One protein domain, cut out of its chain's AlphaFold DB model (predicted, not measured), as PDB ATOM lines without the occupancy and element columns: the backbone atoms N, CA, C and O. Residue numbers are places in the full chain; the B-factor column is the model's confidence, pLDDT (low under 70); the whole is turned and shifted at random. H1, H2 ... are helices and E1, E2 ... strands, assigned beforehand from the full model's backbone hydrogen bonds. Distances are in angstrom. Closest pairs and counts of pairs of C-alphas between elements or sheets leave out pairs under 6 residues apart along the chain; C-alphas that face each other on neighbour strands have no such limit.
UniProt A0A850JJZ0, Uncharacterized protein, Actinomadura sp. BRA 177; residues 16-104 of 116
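This is residues 16 to 104 of the 116 residues of an uncharacterized protein of Actinomadura sp. BRA 177 (UniProt A0A850JJZ0). A strongly twisted sheet, E4 E5 E3 E6, stands at one end and the hairpin of E1 and E2 at the other, with helix H2 between them. The short helix H1 bridges hairpin and sheet. The printed part has 89 residues, with two named helices and six named strands in the order E1 E2 H1 E3 E4 E5 E6 H2; both sheets are antiparallel and the class is mixed, helices and strands. It is compact, with a radius of gyration of the C-alphas of 13.4 A and spans of 36 by 27 by 24 A.

The larger sheet runs E4, residues 62 to 68, E5, 72 to 78, E3, 46 to 52, and E6, 89 to 92. E4 and E5 form a hairpin, with N 64 and O 76 at 2.8 A; N 49 and O 75 join E3 and E5 within hydrogen-bond range at 2.8 A, and N 48 and O 91 join E3 and E6 at 2.9 A. H2, residues 95 to 103, is on this sheet at a height of 9.8 A, over E3 and, only just, E5, with 3 C-alphas, and runs across the strands, at 76 degrees to E3 on the local plane. The hairpin E1, 24 to 29, and E2, 32 to 38, has N 27 and O 35 at 2.9 A; the closest C-alphas of E1 and H2, Val 29 and Met 103, are 6.5 A apart. H1, 39 to 45, only grazes the larger sheet with residues 42 to 45. In H1 and H2 every O i to N i+4 pair is within hydrogen-bond range.

E1 begins at C-alpha 24, (-32.196, 1.928, -65.300). E3 is 19.7 A long, E5 19.6 A and H2 12.3 A, ending at C-alpha 103, (-32.836, -12.062, -55.957).

The C-alphas farthest apart, Thr 21 and Asp 70, are 38.6 A apart. The printed part has no cut and no long link. Residues 16 to 18 have pLDDT under 70.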
ATOM      1  N   SER A  16     -21.232  -4.495 -58.906       64.50
ATOM      2  CA  SER A  16     -20.479  -3.314 -58.473       64.50
ATOM      3  C   SER A  16     -19.870  -2.511 -59.642       64.50
ATOM      4  O   SER A  16     -19.594  -1.324 -59.491       64.50
ATOM      5  N   ASP A  17     -19.694  -3.109 -60.827       65.75
ATOM      6  CA  ASP A  17     -19.267  -2.388 -62.042       65.75
ATOM      7  C   ASP A  17     -20.450  -1.653 -62.715       65.75
ATOM      8  O   ASP A  17     -20.289  -0.612 -63.354       65.75
ATOM      9  N   LEU A  18     -21.674  -2.155 -62.495       69.25
ATOM     10  CA  LEU A  18     -22.920  -1.589 -63.019       69.25
ATOM     11  C   LEU A  18     -23.305  -0.278 -62.313       69.25
ATOM     12  O   LEU A  18     -23.907   0.594 -62.935       69.25
ATOM     13  N   GLU A  19     -22.897  -0.102 -61.053       70.56
ATOM     14  CA  GLU A  19     -23.203   1.077 -60.225       70.56
ATOM     15  C   GLU A  19     -22.799   2.418 -60.845       70.56
ATOM     16  O   GLU A  19     -23.386   3.441 -60.510       70.56
ATOM     17  N   ARG A  20     -21.801   2.444 -61.739       73.94
ATOM     18  CA  ARG A  20     -21.303   3.697 -62.336       73.94
ATOM     19  C   ARG A  20     -21.916   4.053 -63.688       73.94
ATOM     20  O   ARG A  20     -21.690   5.166 -64.149       73.94
ATOM     21  N   THR A  21     -22.620   3.123 -64.331       75.25
ATOM     22  CA  THR A  21     -23.033   3.265 -65.745       75.25
ATOM     23  C   THR A  21     -24.510   2.930 -65.970       75.25
ATOM     24  O   THR A  21     -25.004   3.041 -67.086       75.25
ATOM     25  N   CYS A  22     -25.219   2.458 -64.945       80.50
ATOM     26  CA  CYS A  22     -26.604   2.028 -65.069       80.50
ATOM     27  C   CYS A  22     -27.555   3.085 -64.540       80.50
ATOM     28  O   CYS A  22     -27.600   3.320 -63.337       80.50
ATOM     29  N   ASP A  23     -28.351   3.648 -65.442       86.31
ATOM     30  CA  ASP A  23     -29.403   4.599 -65.085       86.31
ATOM     31  C   ASP A  23     -30.759   3.897 -64.886       86.31
ATOM     32  O   ASP A  23     -31.652   4.427 -64.239       86.31
ATOM     33  N   TYR A  24     -30.935   2.673 -65.401       88.12
ATOM     34  CA  TYR A  24     -32.196   1.928 -65.300       88.12
ATOM     35  C   TYR A  24     -31.980   0.443 -65.007       88.12
ATOM     36  O   TYR A  24     -31.308  -0.267 -65.759       88.12
ATOM     37  N   LEU A  25     -32.621  -0.055 -63.948       88.75
ATOM     38  CA  LEU A  25     -32.520  -1.440 -63.495       88.75
ATOM     39  C   LEU A  25     -33.797  -2.224 -63.810       88.75
ATOM     40  O   LEU A  25     -34.910  -1.741 -63.606       88.75
ATOM     41  N   ILE A  26     -33.640  -3.486 -64.216       89.75
ATOM     42  CA  ILE A  26     -34.712  -4.492 -64.227       89.75
ATOM     43  C   ILE A  26     -34.174  -5.772 -63.585       89.75
ATOM     44  O   ILE A  26     -33.210  -6.353 -64.078       89.75
ATOM     45  N   VAL A  27     -34.824  -6.254 -62.522       88.12
ATOM     46  CA  VAL A  27     -34.479  -7.538 -61.887       88.12
ATOM     47  C   VAL A  27     -35.526  -8.589 -62.236       88.12
ATOM     48  O   VAL A  27     -36.717  -8.422 -61.961       88.12
ATOM     49  N   LEU A  28     -35.074  -9.702 -62.815       88.06
ATOM     50  CA  LEU A  28     -35.902 -10.832 -63.239       88.06
ATOM     51  C   LEU A  28     -35.561 -12.079 -62.419       88.06
ATOM     52  O   LEU A  28     -34.417 -12.521 -62.393       88.06
ATOM     53  N   VAL A  29     -36.567 -12.698 -61.802       84.94
ATOM     54  CA  VAL A  29     -36.414 -13.965 -61.071       84.94
ATOM     55  C   VAL A  29     -37.513 -14.921 -61.509       84.94
ATOM     56  O   VAL A  29     -38.693 -14.577 -61.458       84.94
ATOM     57  N   LYS A  30     -37.144 -16.136 -61.939       86.75
ATOM     58  CA  LYS A  30     -38.091 -17.161 -62.431       86.75
ATOM     59  C   LYS A  30     -39.047 -16.622 -63.511       86.75
ATOM     60  O   LYS A  30     -40.254 -16.847 -63.449       86.75
ATOM     61  N   SER A  31     -38.501 -15.895 -64.491       84.94
ATOM     62  CA  SER A  31     -39.264 -15.263 -65.582       84.94
ATOM     63  C   SER A  31     -40.317 -14.240 -65.117       84.94
ATOM     64  O   SER A  31     -41.332 -14.021 -65.774       84.94
ATOM     65  N   ARG A  32     -40.116 -13.617 -63.949       86.19
ATOM     66  CA  ARG A  32     -40.987 -12.559 -63.425       86.19
ATOM     67  C   ARG A  32     -40.162 -11.340 -63.047       86.19
ATOM     68  O   ARG A  32     -39.139 -11.477 -62.377       86.19
ATOM     69  N   VAL A  33     -40.635 -10.161 -63.445       89.19
ATOM     70  CA  VAL A  33     -40.066  -8.883 -62.999       89.19
ATOM     71  C   VAL A  33     -40.323  -8.742 -61.503       89.19
ATOM     72  O   VAL A  33     -41.458  -8.883 -61.047       89.19
ATOM     73  N   ARG A  34     -39.256  -8.515 -60.738       89.75
ATOM     74  CA  ARG A  34     -39.301  -8.296 -59.288       89.75
ATOM     75  C   ARG A  34     -39.262  -6.815 -58.940       89.75
ATOM     76  O   ARG A  34     -39.981  -6.401 -58.038       89.75
ATOM     77  N   ILE A  35     -38.463  -6.050 -59.676       92.06
ATOM     78  CA  ILE A  35     -38.392  -4.594 -59.602       92.06
ATOM     79  C   ILE A  35     -37.906  -4.045 -60.944       92.06
ATOM     80  O   ILE A  35     -37.160  -4.718 -61.660       92.06
ATOM     81  N   SER A  36     -38.345  -2.837 -61.279       93.00
ATOM     82  CA  SER A  36     -37.834  -2.072 -62.412       93.00
ATOM     83  C   SER A  36     -37.973  -0.578 -62.151       93.00
ATOM     84  O   SER A  36     -39.007  -0.168 -61.620       93.00
ATOM     85  N   GLY A  37     -36.987   0.215 -62.554       92.50
ATOM     86  CA  GLY A  37     -37.020   1.664 -62.387       92.50
ATOM     87  C   GLY A  37     -35.663   2.314 -62.611       92.50
ATOM     88  O   GLY A  37     -34.666   1.623 -62.836       92.50
ATOM     89  N   ASP A  38     -35.661   3.640 -62.532       93.06
ATOM     90  CA  ASP A  38     -34.448   4.449 -62.472       93.06
ATOM     91  C   ASP A  38     -33.610   4.072 -61.239       93.06
ATOM     92  O   ASP A  38     -34.155   3.782 -60.171       93.06
ATOM     93  N   VAL A  39     -32.289   4.000 -61.393       90.94
ATOM     94  CA  VAL A  39     -31.405   3.544 -60.312       90.94
ATOM     95  C   VAL A  39     -31.403   4.516 -59.135       90.94
ATOM     96  O   VAL A  39     -31.480   4.055 -57.993       90.94
ATOM     97  N   ASP A  40     -31.371   5.825 -59.374       90.38
ATOM     98  CA  ASP A  40     -31.389   6.828 -58.309       90.38
ATOM     99  C   ASP A  40     -32.711   6.781 -57.531       90.38
ATOM    100  O   ASP A  40     -32.698   6.745 -56.298       90.38
ATOM    101  N   ASP A  41     -33.849   6.667 -58.223       92.00
ATOM    102  CA  ASP A  41     -35.167   6.509 -57.592       92.00
ATOM    103  C   ASP A  41     -35.256   5.218 -56.766       92.00
ATOM    104  O   ASP A  41     -35.792   5.191 -55.648       92.00
ATOM    105  N   LEU A  42     -34.723   4.116 -57.295       92.69
ATOM    106  CA  LEU A  42     -34.698   2.846 -56.582       92.69
ATOM    107  C   LEU A  42     -33.830   2.940 -55.320       92.69
ATOM    108  O   LEU A  42     -34.275   2.512 -54.257       92.69
ATOM    109  N   LEU A  43     -32.641   3.535 -55.385       91.69
ATOM    110  CA  LEU A  43     -31.782   3.710 -54.210       91.69
ATOM    111  C   LEU A  43     -32.352   4.724 -53.204       91.69
ATOM    112  O   LEU A  43     -32.163   4.558 -51.997       91.69
ATOM    113  N   ALA A  44     -33.074   5.743 -53.674       90.94
ATOM    114  CA  ALA A  44     -33.723   6.739 -52.827       90.94
ATOM    115  C   ALA A  44     -34.917   6.169 -52.047       90.94
ATOM    116  O   ALA A  44     -35.146   6.569 -50.909       90.94
ATOM    117  N   THR A  45     -35.653   5.224 -52.636       92.25
ATOM    118  CA  THR A  45     -36.867   4.634 -52.041       92.25
ATOM    119  C   THR A  45     -36.618   3.342 -51.262       92.25
ATOM    120  O   THR A  45     -37.536   2.836 -50.607       92.25
ATOM    121  N   HIS A  46     -35.400   2.788 -51.320       93.25
ATOM    122  CA  HIS A  46     -35.036   1.554 -50.628       93.25
ATOM    123  C   HIS A  46     -34.066   1.793 -49.477       93.25
ATOM    124  O   HIS A  46     -33.015   2.424 -49.615       93.25
ATOM    125  N   HIS A  47     -34.396   1.228 -48.321       91.94
ATOM    126  CA  HIS A  47     -33.645   1.451 -47.094       91.94
ATOM    127  C   HIS A  47     -33.384   0.154 -46.336       91.94
ATOM    128  O   HIS A  47     -34.240  -0.735 -46.280       91.94
ATOM    129  N   ARG A  48     -32.215   0.101 -45.688       91.75
ATOM    130  CA  ARG A  48     -31.862  -0.953 -44.740       91.75
ATOM    131  C   ARG A  48     -32.302  -0.530 -43.361       91.75
ATOM    132  O   ARG A  48     -31.826   0.489 -42.869       91.75
ATOM    133  N   LEU A  49     -33.130  -1.327 -42.708       92.06
ATOM    134  CA  LEU A  49     -33.480  -1.123 -41.306       92.06
ATOM    135  C   LEU A  49     -32.800  -2.176 -40.469       92.06
ATOM    136  O   LEU A  49     -32.993  -3.366 -40.702       92.06
ATOM    137  N   THR A  50     -32.023  -1.739 -39.488       92.50
ATOM    138  CA  THR A  50     -31.377  -2.632 -38.529       92.50
ATOM    139  C   THR A  50     -31.744  -2.210 -37.120       92.50
ATOM    140  O   THR A  50     -31.620  -1.042 -36.763       92.50
ATOM    141  N   GLY A  51     -32.211  -3.158 -36.316       92.81
ATOM    142  CA  GLY A  51     -32.733  -2.877 -34.984       92.81
ATOM    143  C   GLY A  51     -32.950  -4.150 -34.168       92.81
ATOM    144  O   GLY A  51     -32.509  -5.229 -34.586       92.81
ATOM    145  N   PRO A  52     -33.599  -4.038 -32.995       92.00
ATOM    146  CA  PRO A  52     -33.951  -5.179 -32.155       92.00
ATOM    147  C   PRO A  52     -34.741  -6.244 -32.922       92.00
ATOM    148  O   PRO A  52     -35.426  -5.937 -33.901       92.00
ATOM    149  N   ARG A  53     -34.664  -7.499 -32.466       92.00
ATOM    150  CA  ARG A  53     -35.421  -8.611 -33.053       92.00
ATOM    151  C   ARG A  53     -36.917  -8.269 -33.119       92.00
ATOM    152  O   ARG A  53     -37.554  -8.077 -32.086       92.00
ATOM    153  N   LYS A  54     -37.457  -8.202 -34.336       87.25
ATOM    154  CA  LYS A  54     -38.880  -7.987 -34.631       87.25
ATOM    155  C   LYS A  54     -39.274  -8.896 -35.791       87.25
ATOM    156  O   LYS A  54     -38.555  -8.959 -36.784       87.25
ATOM    157  N   ASP A  55     -40.406  -9.580 -35.668       82.69
ATOM    158  CA  ASP A  55     -40.884 -10.516 -36.697       82.69
ATOM    159  C   ASP A  55     -41.584  -9.808 -37.866       82.69
ATOM    160  O   ASP A  55     -41.678 -10.354 -38.963       82.69
ATOM    161  N   ALA A  56     -42.047  -8.574 -37.655       80.12
ATOM    162  CA  ALA A  56     -42.691  -7.764 -38.681       80.12
ATOM    163  C   ALA A  56     -42.441  -6.265 -38.470       80.12
ATOM    164  O   ALA A  56     -42.152  -5.803 -37.361       80.12
ATOM    165  N   LEU A  57     -42.581  -5.514 -39.560       81.62
ATOM    166  CA  LEU A  57     -42.623  -4.055 -39.567       81.62
ATOM    167  C   LEU A  57     -44.079  -3.563 -39.549       81.62
ATOM    168  O   LEU A  57     -44.969  -4.313 -39.958       81.62
ATOM    169  N   PRO A  58     -44.331  -2.328 -39.075       72.06
ATOM    170  CA  PRO A  58     -45.662  -1.732 -39.117       72.06
ATOM    171  C   PRO A  58     -46.201  -1.625 -40.551       72.06
ATOM    172  O   PRO A  58     -45.434  -1.537 -41.516       72.06
ATOM    173  N   ASP A  59     -47.531  -1.617 -40.674       70.81
ATOM    174  CA  ASP A  59     -48.229  -1.484 -41.951       70.81
ATOM    175  C   ASP A  59     -47.779  -0.241 -42.735       70.81
ATOM    176  O   ASP A  59     -47.418   0.791 -42.171       70.81
ATOM    177  N   GLY A  60     -47.806  -0.351 -44.064       73.12
ATOM    178  CA  GLY A  60     -47.373   0.713 -44.974       73.12
ATOM    179  C   GLY A  60     -45.916   0.611 -45.433       73.12
ATOM    180  O   GLY A  60     -45.541   1.313 -46.366       73.12
ATOM    181  N   GLN A  61     -45.114  -0.297 -44.865       79.19
ATOM    182  CA  GLN A  61     -43.785  -0.616 -45.397       79.19
ATOM    183  C   GLN A  61     -43.823  -1.860 -46.287       79.19
ATOM    184  O   GLN A  61     -44.306  -2.922 -45.888       79.19
ATOM    185  N   HIS A  62     -43.279  -1.754 -47.499       88.62
ATOM    186  CA  HIS A  62     -43.140  -2.905 -48.381       88.62
ATOM    187  C   HIS A  62     -41.814  -3.617 -48.100       88.62
ATOM    188  O   HIS A  62     -40.750  -3.134 -48.483       88.62
ATOM    189  N   VAL A  63     -41.875  -4.768 -47.429       90.75
ATOM    190  CA  VAL A  63     -40.682  -5.565 -47.117       90.75
ATOM    191  C   VAL A  63     -40.222  -6.330 -48.356       90.75
ATOM    192  O   VAL A  63     -40.925  -7.210 -48.851       90.75
ATOM    193  N   VAL A  64     -39.022  -6.007 -48.828       91.19
ATOM    194  CA  VAL A  64     -38.355  -6.672 -49.954       91.19
ATOM    195  C   VAL A  64     -37.671  -7.948 -49.483       91.19
ATOM    196  O   VAL A  64     -37.842  -9.004 -50.092       91.19
ATOM    197  N   SER A  65     -36.934  -7.864 -48.377       89.38
ATOM    198  CA  SER A  65     -36.271  -9.003 -47.747       89.38
ATOM    199  C   SER A  65     -36.155  -8.801 -46.238       89.38
ATOM    200  O   SER A  65     -36.213  -7.679 -45.727       89.38
ATOM    201  N   VAL A  66     -36.008  -9.912 -45.520       91.00
ATOM    202  CA  VAL A  66     -35.793  -9.918 -44.074       91.00
ATOM    203  C   VAL A  66     -34.743 -10.955 -43.713       91.00
ATOM    204  O   VAL A  66     -34.653 -12.024 -44.318       91.00
ATOM    205  N   SER A  67     -33.923 -10.633 -42.727       89.50
ATOM    206  CA  SER A  67     -32.978 -11.557 -42.115       89.50
ATOM    207  C   SER A  67     -32.945 -11.316 -40.617       89.50
ATOM    208  O   SER A  67     -32.982 -10.174 -40.159       89.50
ATOM    209  N   HIS A  68     -32.857 -12.395 -39.846       92.38
ATOM    210  CA  HIS A  68     -32.850 -12.310 -38.395       92.38
ATOM    211  C   HIS A  68     -31.633 -13.013 -37.806       92.38
ATOM    212  O   HIS A  68     -31.249 -14.097 -38.241       92.38
ATOM    213  N   THR A  69     -31.082 -12.411 -36.760       91.88
ATOM    214  CA  THR A  69     -30.216 -13.088 -35.794       91.88
ATOM    215  C   THR A  69     -30.991 -13.271 -34.490       91.88
ATOM    216  O   THR A  69     -32.143 -12.847 -34.381       91.88
ATOM    217  N   ASP A  70     -30.382 -13.888 -33.481       90.81
ATOM    218  CA  ASP A  70     -30.996 -14.047 -32.155       90.81
ATOM    219  C   ASP A  70     -31.471 -12.706 -31.558       90.81
ATOM    220  O   ASP A  70     -32.551 -12.616 -30.983       90.81
ATOM    221  N   ARG A  71     -30.701 -11.630 -31.776       92.50
ATOM    222  CA  ARG A  71     -30.918 -10.333 -31.109       92.50
ATOM    223  C   ARG A  71     -31.334  -9.197 -32.032       92.50
ATOM    224  O   ARG A  71     -31.808  -8.172 -31.545       92.50
ATOM    225  N   GLN A  72     -31.143  -9.346 -33.339       92.88
ATOM    226  CA  GLN A  72     -31.366  -8.270 -34.298       92.88
ATOM    227  C   GLN A  72     -32.188  -8.728 -35.493       92.88
ATOM    228  O   GLN A  72     -32.272  -9.911 -35.825       92.88
ATOM    229  N   SER A  73     -32.817  -7.764 -36.147       93.62
ATOM    230  CA  SER A  73     -33.455  -7.953 -37.445       93.62
ATOM    231  C   SER A  73     -32.944  -6.919 -38.423       93.62
ATOM    232  O   SER A  73     -32.738  -5.759 -38.058       93.62
ATOM    233  N   THR A  74     -32.749  -7.373 -39.655       91.94
ATOM    234  CA  THR A  74     -32.385  -6.543 -40.791       91.94
ATOM    235  C   THR A  74     -33.469  -6.676 -41.845       91.94
ATOM    236  O   THR A  74     -33.743  -7.778 -42.317       91.94
ATOM    237  N   PHE A  75     -34.076  -5.553 -42.205       91.81
ATOM    238  CA  PHE A  75     -35.083  -5.464 -43.254       91.81
ATOM    239  C   PHE A  75     -34.545  -4.634 -44.410       91.81
ATOM    240  O   PHE A  75     -33.910  -3.604 -44.185       91.81
ATOM    241  N   VAL A  76     -34.845  -5.059 -45.634       92.00
ATOM    242  CA  VAL A  76     -34.794  -4.187 -46.808       92.00
ATOM    243  C   VAL A  76     -36.222  -3.798 -47.122       92.00
ATOM    244  O   VAL A  76     -37.070  -4.667 -47.344       92.00
ATOM    245  N   VAL A  77     -36.500  -2.502 -47.097       92.12
ATOM    246  CA  VAL A  77     -37.849  -1.972 -47.298       92.12
ATOM    247  C   VAL A  77     -37.873  -1.013 -48.462       92.12
ATOM    248  O   VAL A  77     -36.916  -0.274 -48.678       92.12
ATOM    249  N   ARG A  78     -39.000  -1.000 -49.168       91.50
ATOM    250  CA  ARG A  78     -39.383   0.078 -50.067       91.50
ATOM    251  C   ARG A  78     -40.403   0.962 -49.357       91.50
ATOM    252  O   ARG A  78     -41.437   0.462 -48.903       91.50
ATOM    253  N   THR A  79     -40.120   2.255 -49.272       88.06
ATOM    254  CA  THR A  79     -41.015   3.253 -48.676       88.06
ATOM    255  C   THR A  79     -40.906   4.573 -49.428       88.06
ATOM    256  O   THR A  79     -39.833   4.945 -49.888       88.06
ATOM    257  N   ASP A  80     -42.034   5.267 -49.552       79.69
ATOM    258  CA  ASP A  80     -42.104   6.639 -50.077       79.69
ATOM    259  C   ASP A  80     -42.055   7.679 -48.938       79.69
ATOM    260  O   ASP A  80     -41.843   8.867 -49.153       79.69
ATOM    261  N   GLY A  81     -42.245   7.220 -47.694       78.38
ATOM    262  CA  GLY A  81     -42.312   8.059 -46.504       78.38
ATOM    263  C   GLY A  81     -41.158   7.833 -45.520       78.38
ATOM    264  O   GLY A  81     -40.530   6.768 -45.521       78.38
ATOM    265  N   PRO A  82     -40.902   8.819 -44.639       74.00
ATOM    266  CA  PRO A  82     -39.877   8.731 -43.607       74.00
ATOM    267  C   PRO A  82     -40.139   7.607 -42.599       74.00
ATOM    268  O   PRO A  82     -41.272   7.295 -42.231       74.00
ATOM    269  N   ILE A  83     -39.050   7.027 -42.101       77.88
ATOM    270  CA  ILE A  83     -39.081   5.971 -41.091       77.88
ATOM    271  C   ILE A  83     -38.946   6.628 -39.721       77.88
ATOM    272  O   ILE A  83     -37.887   7.139 -39.369       77.88
ATOM    273  N   HIS A  84     -40.044   6.653 -38.966       73.25
ATOM    274  CA  HIS A  84     -40.143   7.420 -37.719       73.25
ATOM    275  C   HIS A  84     -39.804   6.639 -36.447       73.25
ATOM    276  O   HIS A  84     -39.649   7.251 -35.393       73.25
ATOM    277  N   ASP A  85     -39.732   5.309 -36.507       81.75
ATOM    278  CA  ASP A  85     -39.478   4.486 -35.322       81.75
ATOM    279  C   ASP A  85     -37.977   4.540 -34.960       81.75
ATOM    280  O   ASP A  85     -37.149   4.030 -35.721       81.75
ATOM    281  N   PRO A  86     -37.610   5.137 -33.806       82.62
ATOM    282  CA  PRO A  86     -36.217   5.335 -33.411       82.62
ATOM    283  C   PRO A  86     -35.509   4.031 -33.025       82.62
ATOM    284  O   PRO A  86     -34.295   4.030 -32.841       82.62
ATOM    285  N   ALA A  87     -36.235   2.915 -32.891       86.62
ATOM    286  CA  ALA A  87     -35.628   1.605 -32.678       86.62
ATOM    287  C   ALA A  87     -34.871   1.096 -33.918       86.62
ATOM    288  O   ALA A  87     -34.127   0.117 -33.812       86.62
ATOM    289  N   TRP A  88     -35.065   1.728 -35.081       89.56
ATOM    290  CA  TRP A  88     -34.397   1.373 -36.326       89.56
ATOM    291  C   TRP A  88     -33.266   2.330 -36.663       89.56
ATOM    292  O   TRP A  88     -33.452   3.537 -36.800       89.56
ATOM    293  N   THR A  89     -32.100   1.755 -36.928       91.12
ATOM    294  CA  THR A  89     -31.040   2.434 -37.661       91.12
ATOM    295  C   THR A  89     -31.319   2.303 -39.152       91.12
ATOM    296  O   THR A  89     -31.380   1.188 -39.674       91.12
ATOM    297  N   VAL A  90     -31.475   3.443 -39.828       91.31
ATOM    298  CA  VAL A  90     -31.718   3.519 -41.273       91.31
ATOM    299  C   VAL A  90     -30.387   3.643 -42.011       91.31
ATOM    300  O   VAL A  90     -29.638   4.598 -41.814       91.31
ATOM    301  N   GLY A  91     -30.084   2.669 -42.862       89.00
ATOM    302  CA  GLY A  91     -28.921   2.658 -43.741       89.00
ATOM    303  C   GLY A  91     -29.316   2.767 -45.211       89.00
ATOM    304  O   GLY A  91     -30.389   2.321 -45.614       89.00
ATOM    305  N   ARG A  92     -28.416   3.325 -46.025       86.81
ATOM    306  CA  ARG A  92     -28.529   3.282 -47.489       86.81
ATOM    307  C   ARG A  92     -27.949   1.985 -48.051       86.81
ATOM    308  O   ARG A  92     -27.038   1.396 -47.458       86.81
ATOM    309  N   HIS A  93     -28.474   1.583 -49.201       82.56
ATOM    310  CA  HIS A  93     -27.964   0.486 -50.016       82.56
ATOM    311  C   HIS A  93     -27.192   1.034 -51.219       82.56
ATOM    312  O   HIS A  93     -27.482   2.133 -51.685       82.56
ATOM    313  N   GLY A  94     -26.212   0.266 -51.694       87.62
ATOM    314  CA  GLY A  94     -25.744   0.371 -53.077       87.62
ATOM    315  C   GLY A  94     -26.624  -0.477 -53.997       87.62
ATOM    316  O   GLY A  94     -27.478  -1.237 -53.524       87.62
ATOM    317  N   LEU A  95     -26.395  -0.388 -55.305       88.19
ATOM    318  CA  LEU A  95     -27.138  -1.163 -56.304       88.19
ATOM    319  C   LEU A  95     -26.947  -2.663 -56.090       88.19
ATOM    320  O   LEU A  95     -27.894  -3.434 -56.233       88.19
ATOM    321  N   GLU A  96     -25.737  -3.072 -55.708       86.56
ATOM    322  CA  GLU A  96     -25.410  -4.473 -55.446       86.56
ATOM    323  C   GLU A  96     -26.328  -5.096 -54.397       86.56
ATOM    324  O   GLU A  96     -26.962  -6.126 -54.628       86.56
ATOM    325  N   ASP A  97     -26.419  -4.436 -53.248       87.31
ATOM    326  CA  ASP A  97     -27.199  -4.903 -52.110       87.31
ATOM    327  C   ASP A  97     -28.700  -4.917 -52.457       87.31
ATOM    328  O   ASP A  97     -29.399  -5.892 -52.173       87.31
ATOM    329  N   LEU A  98     -29.172  -3.905 -53.197       89.88
ATOM    330  CA  LEU A  98     -30.545  -3.857 -53.696       89.88
ATOM    331  C   LEU A  98     -30.868  -5.036 -54.632       89.88
ATOM    332  O   LEU A  98     -31.908  -5.684 -54.485       89.88
ATOM    333  N   VAL A  99     -29.979  -5.346 -55.579       89.19
ATOM    334  CA  VAL A  99     -30.155  -6.477 -56.501       89.19
ATOM    335  C   VAL A  99     -30.165  -7.797 -55.731       89.19
ATOM    336  O   VAL A  99     -31.059  -8.620 -55.943       89.19
ATOM    337  N   LEU A 100     -29.237  -7.988 -54.787       88.06
ATOM    338  CA  LEU A 100     -29.199  -9.169 -53.917       88.06
ATOM    339  C   LEU A 100     -30.501  -9.339 -53.122       88.06
ATOM    340  O   LEU A 100     -31.047 -10.446 -53.077       88.06
ATOM    341  N   ALA A 101     -31.047  -8.253 -52.570       89.62
ATOM    342  CA  ALA A 101     -32.309  -8.279 -51.839       89.62
ATOM    343  C   ALA A 101     -33.486  -8.758 -52.709       89.62
ATOM    344  O   ALA A 101     -34.328  -9.520 -52.233       89.62
ATOM    345  N   TYR A 102     -33.528  -8.376 -53.988       89.88
ATOM    346  CA  TYR A 102     -34.581  -8.789 -54.922       89.88
ATOM    347  C   TYR A 102     -34.374 -10.171 -55.558       89.88
ATOM    348  O   TYR A 102     -35.347 -10.780 -56.019       89.88
ATOM    349  N   MET A 103     -33.139 -10.678 -55.573       86.81
ATOM    350  CA  MET A 103     -32.836 -12.062 -55.957       86.81
ATOM    351  C   MET A 103     -33.192 -13.063 -54.854       86.81
ATOM    352  O   MET A 103     -33.485 -14.226 -55.151       86.81
ATOM    353  N   ALA A 104     -33.200 -12.622 -53.592       84.69
ATOM    354  CA  ALA A 104     -33.600 -13.450 -52.468       84.69
ATOM    355  C   ALA A 104     -35.076 -13.900 -52.578       84.69
ATOM    356  O   ALA A 104     -35.919 -13.232 -53.199       84.69
TER     357      ALA A 104